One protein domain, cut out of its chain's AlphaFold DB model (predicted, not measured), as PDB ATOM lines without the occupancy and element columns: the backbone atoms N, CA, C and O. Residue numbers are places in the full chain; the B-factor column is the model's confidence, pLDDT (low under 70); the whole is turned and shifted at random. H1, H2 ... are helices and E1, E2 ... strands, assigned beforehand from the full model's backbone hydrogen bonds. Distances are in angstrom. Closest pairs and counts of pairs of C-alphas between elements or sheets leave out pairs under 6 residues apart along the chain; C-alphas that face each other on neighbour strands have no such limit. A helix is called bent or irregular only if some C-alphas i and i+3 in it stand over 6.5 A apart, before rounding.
ATOM      1  N   PRO A  25      88.656 -12.879  62.105       77.12
ATOM      2  CA  PRO A  25      88.318 -13.635  60.910       77.12
ATOM      3  C   PRO A  25      89.306 -14.793  60.706       77.12
ATOM      4  O   PRO A  25      90.494 -14.708  61.040       77.12
ATOM      5  N   SER A  26      88.794 -15.881  60.153       79.69
ATOM      6  CA  SER A  26      89.532 -17.085  59.825       79.69
ATOM      7  C   SER A  26      90.698 -16.778  58.887       79.69
ATOM      8  O   SER A  26      90.581 -16.037  57.913       79.69
ATOM      9  N   LYS A  27      91.844 -17.422  59.132       80.81
ATOM     10  CA  LYS A  27      93.032 -17.325  58.259       80.81
ATOM     11  C   LYS A  27      92.898 -18.131  56.961       80.81
ATOM     12  O   LYS A  27      93.769 -18.063  56.096       80.81
ATOM     13  N   HIS A  28      91.859 -18.950  56.846       82.88
ATOM     14  CA  HIS A  28      91.628 -19.854  55.727       82.88
ATOM     15  C   HIS A  28      90.324 -19.494  55.019       82.88
ATOM     16  O   HIS A  28      89.394 -18.985  55.638       82.88
ATOM     17  N   SER A  29      90.258 -19.770  53.716       86.88
ATOM     18  CA  SER A  29      89.048 -19.536  52.933       86.88
ATOM     19  C   SER A  29      87.906 -20.449  53.381       86.88
ATOM     20  O   SER A  29      88.125 -21.575  53.836       86.88
ATOM     21  N   VAL A  30      86.671 -19.985  53.175       87.75
ATOM     22  CA  VAL A  30      85.458 -20.749  53.502       87.75
ATOM     23  C   VAL A  30      85.454 -22.108  52.802       87.75
ATOM     24  O   VAL A  30      85.176 -23.108  53.448       87.75
ATOM     25  N   SER A  31      85.844 -22.180  51.527       88.00
ATOM     26  CA  SER A  31      85.902 -23.444  50.775       88.00
ATOM     27  C   SER A  31      86.852 -24.476  51.386       88.00
ATOM     28  O   SER A  31      86.618 -25.669  51.239       88.00
ATOM     29  N   LYS A  32      87.915 -24.033  52.070       87.75
ATOM     30  CA  LYS A  32      88.860 -24.927  52.751       87.75
ATOM     31  C   LYS A  32      88.329 -25.392  54.106       87.75
ATOM     32  O   LYS A  32      88.552 -26.535  54.483       87.75
ATOM     33  N   LEU A  33      87.662 -24.505  54.839       85.75
ATOM     34  CA  LEU A  33      87.145 -24.792  56.179       85.75
ATOM     35  C   LEU A  33      85.826 -25.563  56.155       85.75
ATOM     36  O   LEU A  33      85.542 -26.307  57.084       85.75
ATOM     37  N   PHE A  34      85.027 -25.380  55.106       89.69
ATOM     38  CA  PHE A  34      83.675 -25.913  55.027       89.69
ATOM     39  C   PHE A  34      83.599 -27.440  55.178       89.69
ATOM     40  O   PHE A  34      82.814 -27.867  56.019       89.69
ATOM     41  N   PRO A  35      84.411 -28.264  54.480       88.50
ATOM     42  CA  PRO A  35      84.353 -29.716  54.658       88.50
ATOM     43  C   PRO A  35      84.627 -30.139  56.107       88.50
ATOM     44  O   PRO A  35      83.847 -30.882  56.685       88.50
ATOM     45  N   MET A  36      85.666 -29.567  56.726       85.75
ATOM     46  CA  MET A  36      86.013 -29.855  58.122       85.75
ATOM     47  C   MET A  36      84.901 -29.436  59.084       85.75
ATOM     48  O   MET A  36      84.574 -30.156  60.016       85.75
ATOM     49  N   TYR A  37      84.317 -28.256  58.868       86.12
ATOM     50  CA  TYR A  37      83.233 -27.759  59.707       86.12
ATOM     51  C   TYR A  37      81.973 -28.619  59.569       86.12
ATOM     52  O   TYR A  37      81.283 -28.861  60.550       86.12
ATOM     53  N   LEU A  38      81.673 -29.092  58.358       86.50
ATOM     54  CA  LEU A  38      80.541 -29.974  58.108       86.50
ATOM     55  C   LEU A  38      80.707 -31.321  58.822       86.50
ATOM     56  O   LEU A  38      79.737 -31.821  59.387       86.50
ATOM     57  N   ASP A  39      81.923 -31.872  58.845       85.25
ATOM     58  CA  ASP A  39      82.226 -33.089  59.605       85.25
ATOM     59  C   ASP A  39      81.997 -32.876  61.111       85.25
ATOM     60  O   ASP A  39      81.326 -33.699  61.726       85.25
ATOM     61  N   LEU A  40      82.407 -31.722  61.660       83.69
ATOM     62  CA  LEU A  40      82.153 -31.352  63.064       83.69
ATOM     63  C   LEU A  40      80.662 -31.182  63.408       83.69
ATOM     64  O   LEU A  40      80.253 -31.310  64.559       83.69
ATOM     65  N   VAL A  41      79.823 -30.823  62.435       83.06
ATOM     66  CA  VAL A  41      78.367 -30.783  62.648       83.06
ATOM     67  C   VAL A  41      77.795 -32.203  62.628       83.06
ATOM     68  O   VAL A  41      76.919 -32.530  63.425       83.06
ATOM     69  N   ARG A  42      78.291 -33.066  61.733       83.56
ATOM     70  CA  ARG A  42      77.821 -34.452  61.576       83.56
ATOM     71  C   ARG A  42      78.220 -35.349  62.743       83.56
ATOM     72  O   ARG A  42      77.412 -36.169  63.171       83.56
ATOM     73  N   ASP A  43      79.436 -35.188  63.254       81.69
ATOM     74  CA  ASP A  43      79.938 -35.913  64.427       81.69
ATOM     75  C   ASP A  43      79.417 -35.343  65.757       81.69
ATOM     76  O   ASP A  43      79.693 -35.898  66.816       81.69
ATOM     77  N   ARG A  44      78.608 -34.276  65.683       73.50
ATOM     78  CA  ARG A  44      78.021 -33.546  66.806       73.50
ATOM     79  C   ARG A  44      79.030 -32.766  67.658       73.50
ATOM     80  O   ARG A  44      78.637 -32.210  68.662       73.50
ATOM     81  N   SER A  45      80.279 -32.564  67.259       76.19
ATOM     82  CA  SER A  45      81.200 -31.646  67.968       76.19
ATOM     83  C   SER A  45      80.724 -30.179  67.958       76.19
ATOM     84  O   SER A  45      81.154 -29.335  68.752       76.19
ATOM     85  N   VAL A  46      79.843 -29.841  67.013       79.31
ATOM     86  CA  VAL A  46      79.137 -28.565  66.919       79.31
ATOM     87  C   VAL A  46      77.636 -28.827  66.990       79.31
ATOM     88  O   VAL A  46      77.055 -29.442  66.097       79.31
ATOM     89  N   LEU A  47      76.983 -28.262  68.004       77.94
ATOM     90  CA  LEU A  47      75.534 -28.135  68.043       77.94
ATOM     91  C   LEU A  47      75.095 -27.176  66.933       77.94
ATOM     92  O   LEU A  47      75.378 -25.982  67.000       77.94
ATOM     93  N   PHE A  48      74.390 -27.685  65.925       82.94
ATOM     94  CA  PHE A  48      73.771 -26.879  64.876       82.94
ATOM     95  C   PHE A  48      72.271 -27.159  64.863       82.94
ATOM     96  O   PHE A  48      71.824 -28.249  64.511       82.94
ATOM     97  N   VAL A  49      71.496 -26.171  65.289       79.12
ATOM     98  CA  VAL A  49      70.074 -26.315  65.600       79.12
ATOM     99  C   VAL A  49      69.261 -25.333  64.775       79.12
ATOM    100  O   VAL A  49      69.612 -24.158  64.647       79.12
ATOM    101  N   GLN A  50      68.162 -25.819  64.214       80.12
ATOM    102  CA  GLN A  50      67.154 -24.983  63.596       80.12
ATOM    103  C   GLN A  50      66.208 -24.473  64.682       80.12
ATOM    104  O   GLN A  50      65.450 -25.236  65.276       80.12
ATOM    105  N   LEU A  51      66.274 -23.167  64.934       73.50
ATOM    106  CA  LEU A  51      65.361 -22.488  65.849       73.50
ATOM    107  C   LEU A  51      63.991 -22.327  65.181       73.50
ATOM    108  O   LEU A  51      62.970 -22.532  65.812       73.50
ATOM    109  N   GLU A  52      63.987 -21.987  63.888       72.06
ATOM    110  CA  GLU A  52      62.794 -21.749  63.069       72.06
ATOM    111  C   GLU A  52      63.035 -22.128  61.610       72.06
ATOM    112  O   GLU A  52      64.196 -22.201  61.199       72.06
ATOM    113  N   PRO A  53      61.987 -22.226  60.763       75.62
ATOM    114  CA  PRO A  53      62.141 -22.501  59.332       75.62
ATOM    115  C   PRO A  53      63.181 -21.628  58.606       75.62
ATOM    116  O   PRO A  53      63.671 -22.009  57.547       75.62
ATOM    117  N   ARG A  54      63.520 -20.455  59.162       80.88
ATOM    118  CA  ARG A  54      64.458 -19.485  58.582       80.88
ATOM    119  C   ARG A  54      65.609 -19.080  59.502       80.88
ATOM    120  O   ARG A  54      66.356 -18.172  59.142       80.88
ATOM    121  N   THR A  55      65.745 -19.696  60.673       79.56
ATOM    122  CA  THR A  55      66.731 -19.277  61.674       79.56
ATOM    123  C   THR A  55      67.427 -20.482  62.281       79.56
ATOM    124  O   THR A  55      66.777 -21.406  62.762       79.56
ATOM    125  N   TRP A  56      68.754 -20.435  62.322       85.81
ATOM    126  CA  TRP A  56      69.604 -21.472  62.895       85.81
ATOM    127  C   TRP A  56      70.579 -20.871  63.894       85.81
ATOM    128  O   TRP A  56      71.028 -19.737  63.719       85.81
ATOM    129  N   ALA A  57      70.949 -21.641  64.908       82.38
ATOM    130  CA  ALA A  57      72.058 -21.331  65.794       82.38
ATOM    131  C   ALA A  57      73.114 -22.433  65.708       82.38
ATOM    132  O   ALA A  57      72.793 -23.609  65.562       82.38
ATOM    133  N   ALA A  58      74.377 -22.040  65.798       82.00
ATOM    134  CA  ALA A  58      75.499 -22.961  65.878       82.00
ATOM    135  C   ALA A  58      76.297 -22.667  67.142       82.00
ATOM    136  O   ALA A  58      76.546 -21.490  67.398       82.00
ATOM    137  N   GLN A  59      76.709 -23.694  67.887       78.38
ATOM    138  CA  GLN A  59      77.578 -23.582  69.055       78.38
ATOM    139  C   GLN A  59      78.490 -24.800  69.231       78.38
ATOM    140  O   GLN A  59      78.098 -25.918  68.931       78.38
ATOM    141  N   LEU A  60      79.708 -24.597  69.740       74.19
ATOM    142  CA  LEU A  60      80.574 -25.714  70.141       74.19
ATOM    143  C   LEU A  60      80.023 -26.395  71.395       74.19
ATOM    144  O   LEU A  60      79.818 -25.736  72.421       74.19
ATOM    145  N   TYR A  61      79.815 -27.704  71.306       68.12
ATOM    146  CA  TYR A  61      79.130 -28.485  72.325       68.12
ATOM    147  C   TYR A  61      79.699 -29.904  72.364       68.12
ATOM    148  O   TYR A  61      79.900 -30.520  71.323       68.12
ATOM    149  N   ASP A  62      79.953 -30.398  73.566       66.38
ATOM    150  CA  ASP A  62      80.363 -31.766  73.840       66.38
ATOM    151  C   ASP A  62      79.105 -32.586  74.155       66.38
ATOM    152  O   ASP A  62      78.463 -32.399  75.192       66.38
ATOM    153  N   PHE A  63      78.709 -33.457  73.224       64.12
ATOM    154  CA  PHE A  63      77.525 -34.305  73.387       64.12
ATOM    155  C   PHE A  63      77.762 -35.503  74.305       64.12
ATOM    156  O   PHE A  63      76.779 -36.065  74.786       64.12
ATOM    157  N   ASP A  64      79.012 -35.889  74.570       64.12
ATOM    158  CA  ASP A  64      79.309 -37.007  75.469       64.12
ATOM    159  C   ASP A  64      79.143 -36.573  76.926       64.12
ATOM    160  O   ASP A  64      78.593 -37.309  77.748       64.12
ATOM    161  N   THR A  65      79.581 -35.355  77.248       60.12
ATOM    162  CA  THR A  65      79.407 -34.775  78.587       60.12
ATOM    163  C   THR A  65      78.126 -33.954  78.722       60.12
ATOM    164  O   THR A  65      77.814 -33.497  79.819       60.12
ATOM    165  N   CYS A  66      77.389 -33.744  77.628       56.84
ATOM    166  CA  CYS A  66      76.288 -32.781  77.541       56.84
ATOM    167  C   CYS A  66      76.702 -31.367  78.000       56.84
ATOM    168  O   CYS A  66      75.897 -30.612  78.554       56.84
ATOM    169  N   GLU A  67      77.966 -30.990  77.781       58.06
ATOM    170  CA  GLU A  67      78.501 -29.704  78.224       58.06
ATOM    171  C   GLU A  67      78.930 -28.827  77.056       58.06
ATOM    172  O   GLU A  67      79.468 -29.257  76.045       58.06
ATOM    173  N   ARG A  68      78.759 -27.519  77.219       58.69
ATOM    174  CA  ARG A  68      79.280 -26.540  76.264       58.69
ATOM    175  C   ARG A  68      80.765 -26.269  76.500       58.69
ATOM    176  O   ARG A  68      81.202 -26.102  77.643       58.69
ATOM    177  N   HIS A  69      81.523 -26.052  75.427       60.25
ATOM    178  CA  HIS A  69      82.908 -25.590  75.548       60.25
ATOM    179  C   HIS A  69      82.963 -24.110  75.964       60.25
ATOM    180  O   HIS A  69      82.821 -23.193  75.151       60.25
ATOM    181  N   ARG A  70      83.179 -23.862  77.263       49.03
ATOM    182  CA  ARG A  70      83.253 -22.509  77.841       49.03
ATOM    183  C   ARG A  70      84.490 -21.752  77.344       49.03
ATOM    184  O   ARG A  70      85.602 -22.268  77.366       49.03
ATOM    185  N   GLY A  71      84.319 -20.482  76.972       44.31
ATOM    186  CA  GLY A  71      85.426 -19.585  76.608       44.31
ATOM    187  C   GLY A  71      85.965 -19.712  75.188       44.31
ATOM    188  O   GLY A  71      86.769 -18.875  74.783       44.31
ATOM    189  N   VAL A  72      85.470 -20.673  74.407       49.00
ATOM    190  CA  VAL A  72      85.546 -20.586  72.952       49.00
ATOM    191  C   VAL A  72      84.361 -19.730  72.527       49.00
ATOM    192  O   VAL A  72      83.214 -20.101  72.749       49.00
ATOM    193  N   HIS A  73      84.630 -18.529  72.019       52.53
ATOM    194  CA  HIS A  73      83.619 -17.584  71.539       52.53
ATOM    195  C   HIS A  73      82.778 -18.227  70.435       52.53
ATOM    196  O   HIS A  73      83.156 -18.218  69.266       52.53
ATOM    197  N   GLY A  74      81.691 -18.873  70.823       57.41
ATOM    198  CA  GLY A  74      81.316 -20.089  70.123       57.41
ATOM    199  C   GLY A  74      79.838 -20.185  69.909       57.41
ATOM    200  O   GLY A  74      79.327 -21.278  70.052       57.41
ATOM    201  N   TRP A  75      79.154 -19.084  69.598       66.44
ATOM    202  CA  TRP A  75      77.881 -19.223  68.911       66.44
ATOM    203  C   TRP A  75      77.677 -18.191  67.819       66.44
ATOM    204  O   TRP A  75      78.209 -17.077  67.860       66.44
ATOM    205  N   THR A  76      76.893 -18.579  66.824       74.75
ATOM    206  CA  THR A  76      76.396 -17.673  65.800       74.75
ATOM    207  C   THR A  76      74.975 -18.024  65.426       74.75
ATOM    208  O   THR A  76      74.561 -19.173  65.529       74.75
ATOM    209  N   VAL A  77      74.249 -17.025  64.949       80.00
ATOM    210  CA  VAL A  77      72.921 -17.171  64.368       80.00
ATOM    211  C   VAL A  77      73.041 -16.978  62.878       80.00
ATOM    212  O   VAL A  77      73.709 -16.044  62.430       80.00
ATOM    213  N   VAL A  78      72.400 -17.862  62.129       86.44
ATOM    214  CA  VAL A  78      72.169 -17.719  60.698       86.44
ATOM    215  C   VAL A  78      70.687 -17.423  60.503       86.44
ATOM    216  O   VAL A  78      69.850 -18.145  61.035       86.44
ATOM    217  N   THR A  79      70.354 -16.373  59.761       86.25
ATOM    218  CA  THR A  79      68.972 -16.059  59.366       86.25
ATOM    219  C   THR A  79      68.848 -16.064  57.852       86.25
ATOM    220  O   THR A  79      69.778 -15.643  57.165       86.25
ATOM    221  N   ALA A  80      67.709 -16.516  57.335       88.69
ATOM    222  CA  ALA A  80      67.362 -16.476  55.920       88.69
ATOM    223  C   ALA A  80      66.205 -15.503  55.665       88.69
ATOM    224  O   ALA A  80      65.133 -15.605  56.263       88.69
ATOM    225  N   GLU A  81      66.406 -14.587  54.727       86.88
ATOM    226  CA  GLU A  81      65.377 -13.719  54.166       86.88
ATOM    227  C   GLU A  81      65.080 -14.180  52.742       86.88
ATOM    228  O   GLU A  81      65.994 -14.341  51.940       86.88
ATOM    229  N   PHE A  82      63.810 -14.410  52.422       82.88
ATOM    230  CA  PHE A  82      63.410 -14.844  51.086       82.88
ATOM    231  C   PHE A  82      62.882 -13.652  50.304       82.88
ATOM    232  O   PHE A  82      61.982 -12.946  50.764       82.88
ATOM    233  N   GLU A  83      63.447 -13.442  49.124       87.00
ATOM    234  CA  GLU A  83      62.950 -12.470  48.164       87.00
ATOM    235  C   GLU A  83      61.726 -13.022  47.416       87.00
ATOM    236  O   GLU A  83      61.401 -14.209  47.480       87.00
ATOM    237  N   LEU A  84      60.999 -12.137  46.724       86.19
ATOM    238  CA  LEU A  84      59.766 -12.490  46.004       86.19
ATOM    239  C   LEU A  84      59.994 -13.493  44.863       86.19
ATOM    240  O   LEU A  84      59.058 -14.168  44.446       86.19
ATOM    241  N   ASP A  85      61.222 -13.580  44.359       88.56
ATOM    242  CA  ASP A  85      61.657 -14.530  43.332       88.56
ATOM    243  C   ASP A  85      62.011 -15.917  43.905       88.56
ATOM    244  O   ASP A  85      62.358 -16.824  43.151       88.56
ATOM    245  N   GLY A  86      61.912 -16.095  45.227       79.69
ATOM    246  CA  GLY A  86      62.281 -17.325  45.926       79.69
ATOM    247  C   GLY A  86      63.766 -17.425  46.276       79.69
ATOM    248  O   GLY A  86      64.169 -18.411  46.894       79.69
ATOM    249  N   THR A  87      64.581 -16.420  45.938       87.00
ATOM    250  CA  THR A  87      66.001 -16.390  46.294       87.00
ATOM    251  C   THR A  87      66.163 -16.166  47.798       87.00
ATOM    252  O   THR A  87      65.608 -15.226  48.369       87.00
ATOM    253  N   ALA A  88      66.949 -17.022  48.454       86.81
ATOM    254  CA  ALA A  88      67.288 -16.871  49.864       86.81
ATOM    255  C   ALA A  88      68.542 -16.001  50.038       86.81
ATOM    256  O   ALA A  88      69.593 -16.260  49.450       86.81
ATOM    257  N   LYS A  89      68.446 -14.983  50.891       90.44
ATOM    258  CA  LYS A  89      69.556 -14.158  51.370       90.44
ATOM    259  C   LYS A  89      69.846 -14.499  52.818       90.44
ATOM    260  O   LYS A  89      68.994 -14.338  53.687       90.44
ATOM    261  N   TYR A  90      71.070 -14.929  53.085       90.31
ATOM    262  CA  TYR A  90      71.474 -15.328  54.427       90.31
ATOM    263  C   TYR A  90      72.249 -14.229  55.131       90.31
ATOM    264  O   TYR A  90      73.077 -13.561  54.512       90.31
ATOM    265  N   SER A  91      72.049 -14.104  56.439       88.75
ATOM    266  CA  SER A  91      72.860 -13.285  57.335       88.75
ATOM    267  C   SER A  91      73.437 -14.143  58.459       88.75
ATOM    268  O   SER A  91      72.784 -15.082  58.903       88.75
ATOM    269  N   CYS A  92      74.663 -13.859  58.911       84.38
ATOM    270  CA  CYS A  92      75.290 -14.612  59.997       84.38
ATOM    271  C   CYS A  92      75.932 -13.682  61.037       84.38
ATOM    272  O   CYS A  92      76.811 -12.878  60.714       84.38
ATOM    273  N   SER A  93      75.487 -13.769  62.293       79.44
ATOM    274  CA  SER A  93      75.897 -12.873  63.382       79.44
ATOM    275  C   SER A  93      76.013 -13.621  64.717       79.44
ATOM    276  O   SER A  93      75.100 -14.369  65.045       79.44
ATOM    277  N   PRO A  94      77.076 -13.401  65.521       71.00
ATOM    278  CA  PRO A  94      78.100 -12.361  65.386       71.00
ATOM    279  C   PRO A  94      79.342 -12.732  64.545       71.00
ATOM    280  O   PRO A  94      80.330 -11.996  64.620       71.00
ATOM    281  N   CYS A  95      79.298 -13.787  63.722       78.44
ATOM    282  CA  CYS A  95      80.406 -14.296  62.893       78.44
ATOM    283  C   CYS A  95      81.295 -13.213  62.225       78.44
ATOM    284  O   CYS A  95      80.826 -12.393  61.429       78.44
ATOM    285  N   ALA A  96      82.600 -13.230  62.528       80.00
ATOM    286  CA  ALA A  96      83.583 -12.292  61.977       80.00
ATOM    287  C   ALA A  96      83.804 -12.487  60.467       80.00
ATOM    288  O   ALA A  96      83.817 -11.505  59.722       80.00
ATOM    289  N   ASP A  97      83.885 -13.741  60.013       82.94
ATOM    290  CA  ASP A  97      84.054 -14.080  58.593       82.94
ATOM    291  C   ASP A  97      82.914 -13.528  57.742       82.94
ATOM    292  O   ASP A  97      83.149 -12.884  56.723       82.94
ATOM    293  N   TYR A  98      81.673 -13.678  58.211       87.69
ATOM    294  CA  TYR A  98      80.519 -13.151  57.494       87.69
ATOM    295  C   TYR A  98      80.513 -11.616  57.456       87.69
ATOM    296  O   TYR A  98      80.190 -11.018  56.429       87.69
ATOM    297  N   LYS A  99      80.905 -10.942  58.547       85.44
ATOM    298  CA  LYS A  99      81.007  -9.470  58.558       85.44
ATOM    299  C   LYS A  99      82.002  -8.964  57.513       85.44
ATOM    300  O   LYS A  99      81.705  -7.954  56.874       85.44
ATOM    301  N   LEU A 100      83.136  -9.648  57.358       85.50
ATOM    302  CA  LEU A 100      84.215  -9.249  56.456       85.50
ATOM    303  C   LEU A 100      83.948  -9.655  55.002       85.50
ATOM    304  O   LEU A 100      84.111  -8.840  54.098       85.50
ATOM    305  N   HIS A 101      83.517 -10.893  54.776       88.06
ATOM    306  CA  HIS A 101      83.448 -11.498  53.445       88.06
ATOM    307  C   HIS A 101      82.027 -11.668  52.905       88.06
ATOM    308  O   HIS A 101      81.867 -12.081  51.761       88.06
ATOM    309  N   LYS A 102      80.989 -11.387  53.708       89.81
ATOM    310  CA  LYS A 102      79.575 -11.691  53.392       89.81
ATOM    311  C   LYS A 102      79.313 -13.172  53.108       89.81
ATOM    312  O   LYS A 102      78.308 -13.536  52.513       89.81
ATOM    313  N   THR A 103      80.210 -14.033  53.575       89.12
ATOM    314  CA  THR A 103      80.117 -15.487  53.498       89.12
ATOM    315  C   THR A 103      80.883 -16.094  54.673       89.12
ATOM    316  O   THR A 103      81.825 -15.490  55.184       89.12
ATOM    317  N   CYS A 104      80.459 -17.265  55.140       90.19
ATOM    318  CA  CYS A 104      81.132 -18.018  56.193       90.19
ATOM    319  C   CYS A 104      80.731 -19.496  56.123       90.19
ATOM    320  O   CYS A 104      79.782 -19.859  55.424       90.19
ATOM    321  N   VAL A 105      81.433 -20.343  56.879       89.75
ATOM    322  CA  VAL A 105      81.122 -21.779  56.968       89.75
ATOM    323  C   VAL A 105      79.699 -22.045  57.459       89.75
ATOM    324  O   VAL A 105      79.039 -22.922  56.924       89.75
ATOM    325  N   HIS A 106      79.176 -21.235  58.383       89.19
ATOM    326  CA  HIS A 106      77.822 -21.401  58.921       89.19
ATOM    327  C   HIS A 106      76.732 -21.223  57.857       89.19
ATOM    328  O   HIS A 106      75.807 -22.021  57.790       89.19
ATOM    329  N   VAL A 107      76.858 -20.199  57.001       91.75
ATOM    330  CA  VAL A 107      75.935 -20.000  55.869       91.75
ATOM    331  C   VAL A 107      76.069 -21.152  54.879       91.75
ATOM    332  O   VAL A 107      75.065 -21.681  54.421       91.75
ATOM    333  N   LYS A 108      77.302 -21.602  54.607       91.00
ATOM    334  CA  LYS A 108      77.541 -22.728  53.696       91.00
ATOM    335  C   LYS A 108      76.943 -24.044  54.177       91.00
ATOM    336  O   LYS A 108      76.519 -24.822  53.335       91.00
ATOM    337  N   VAL A 109      76.885 -24.282  55.488       90.12
ATOM    338  CA  VAL A 109      76.191 -25.450  56.051       90.12
ATOM    339  C   VAL A 109      74.704 -25.409  55.723       90.12
ATOM    340  O   VAL A 109      74.179 -26.423  55.295       90.12
ATOM    341  N   VAL A 110      74.045 -24.257  55.867       88.75
ATOM    342  CA  VAL A 110      72.607 -24.111  55.566       88.75
ATOM    343  C   VAL A 110      72.321 -24.182  54.061       88.75
ATOM    344  O   VAL A 110      71.291 -24.703  53.655       88.75
ATOM    345  N   GLU A 111      73.229 -23.670  53.226       88.94
ATOM    346  CA  GLU A 111      73.115 -23.723  51.760       88.94
ATOM    347  C   GLU A 111      73.445 -25.102  51.161       88.94
ATOM    348  O   GLU A 111      73.241 -25.308  49.963       88.94
ATOM    349  N   ALA A 112      74.031 -26.022  51.936       86.12
ATOM    350  CA  ALA A 112      74.513 -27.286  51.397       86.12
ATOM    351  C   ALA A 112      73.339 -28.177  50.942       86.12
ATOM    352  O   ALA A 112      72.358 -28.306  51.663       86.12
ATOM    353  N   PRO A 113      73.423 -28.841  49.778       77.38
ATOM    354  CA  PRO A 113      72.367 -29.754  49.333       77.38
ATOM    355  C   PRO A 113      72.236 -30.982  50.249       77.38
ATOM    356  O   PRO A 113      71.140 -31.495  50.435       77.38
ATOM    357  N   ASP A 114      73.350 -31.399  50.858       74.69
ATOM    358  CA  ASP A 114      73.433 -32.502  51.819       74.69
ATOM    359  C   ASP A 114      73.518 -31.962  53.256       74.69
ATOM    360  O   ASP A 114      74.407 -32.343  54.034       74.69
ATOM    361  N   THR A 115      72.652 -30.996  53.587       68.94
ATOM    362  CA  THR A 115      72.546 -30.474  54.952       68.94
ATOM    363  C   THR A 115      72.291 -31.627  55.923       68.94
ATOM    364  O   THR A 115      71.409 -32.446  55.656       68.94
ATOM    365  N   PRO A 116      73.031 -31.713  57.042       68.06
ATOM    366  CA  PRO A 116      72.720 -32.680  58.087       68.06
ATOM    367  C   PRO A 116      71.311 -32.411  58.629       68.06
ATOM    368  O   PRO A 116      70.876 -31.258  58.647       68.06
ATOM    369  N   ASP A 117      70.617 -33.459  59.083       67.81
ATOM    370  CA  ASP A 117      69.340 -33.307  59.780       67.81
ATOM    371  C   ASP A 117      69.563 -32.408  60.998       67.81
ATOM    372  O   ASP A 117      70.209 -32.794  61.978       67.81
ATOM    373  N   PHE A 118      69.087 -31.168  60.907       70.56
ATOM    374  CA  PHE A 118      69.205 -30.230  62.007       70.56
ATOM    375  C   PHE A 118      68.316 -30.706  63.147       70.56
ATOM    376  O   PHE A 118      67.171 -31.106  62.932       70.56
ATOM    377  N   LEU A 119      68.817 -30.599  64.376       64.81
ATOM    378  CA  LEU A 119      67.929 -30.637  65.528       64.81
ATOM    379  C   LEU A 119      66.945 -29.474  65.360       64.81
ATOM    380  O   LEU A 119      67.371 -28.332  65.192       64.81
ATOM    381  N   VAL A 120      65.647 -29.765  65.317       57.38
ATOM    382  CA  VAL A 120      64.596 -28.750  65.189       57.38
ATOM    383  C   VAL A 120      64.042 -28.478  66.575       57.38
ATOM    384  O   VAL A 120      63.561 -29.398  67.234       57.38
ATOM    385  N   MET A 121      64.074 -27.218  67.003       56.47
ATOM    386  CA  MET A 121      63.307 -26.797  68.170       56.47
ATOM    387  C   MET A 121      61.824 -26.795  67.803       56.47
ATOM    388  O   MET A 121      61.402 -26.091  66.887       56.47
TER     389      MET A 121
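This is residues 25 to 121 of the 257 residues of an uncharacterized protein of Auricularia subglabra (strain TFB-10046 / SS5) (UniProt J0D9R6). A strongly twisted wall of four antiparallel strands, in the order E1 E2 E3 E4, has H1 and H3 packed on one face, while short H2 only grazes the sheet. The loops at residues 63 to 74 and 83 to 87 lie at opposite ends of the longest axis. The printed part has 97 residues, with three named helices and four named strands in the order H1 E1 E2 E3 E4 H2 H3, a mixed class. It is compact, with a radius of gyration of the C-alphas of 13.2 A and spans of 44 by 32 by 22 A.

H1, residues 30 to 42, precedes a meander, each strand the antiparallel neighbour of the one before: E1, residues 46 to 52, E2, 55 to 62, E3, 75 to 82, and E4, 88 to 93. H1 is on the sheet over E1 and E2, at a height of 12.8 A; its closest C-alphas to E1 are Leu 40 and Val 46, 5.6 A. Within hydrogen-bond range are N 49 and O 57 in hairpin E1 and E2, N 58 and O 76 in hairpin E2 and E3, and N 79 and O 91 in hairpin E3 and E4, each 2.9 A. H2, residues 96 to 101, grazes the sheet with residues 96 to 99; its closest C-alphas to E4 are Tyr 98 and Cys 92, 6.0 A. H3, residues 105 to 111, is on the same face as H1, at a height of 8.2 A. H1 and H3 touch, about perpendicular at 74 degrees, closest at C-alphas Phe 34 and Val 105, 5.2 A. Each O i to N i+4 pair is within range in H2 and H3, 7 of 9 in H1.

H1 begins at C-alpha 30 (85.458, -20.749, 53.502) and spans 17.6 A; it is only just irregular, C-alphas 32 and 35 being 6.8 A apart. E1 spans 18.1 A, E2 22.1 A, E3 23.4 A, E4 16.5 A and H2 8.6 A. H3 spans 9.7 A, ending at C-alpha 111 (73.115, -23.723, 51.760).

The farthest C-alphas, Thr 65 and Asp 85, are 44.4 A apart. The printed part has no cut; the E2 to E3 link is long. Residues 61 to 75, 115 to 117 and 119 to 121 have pLDDT under 70.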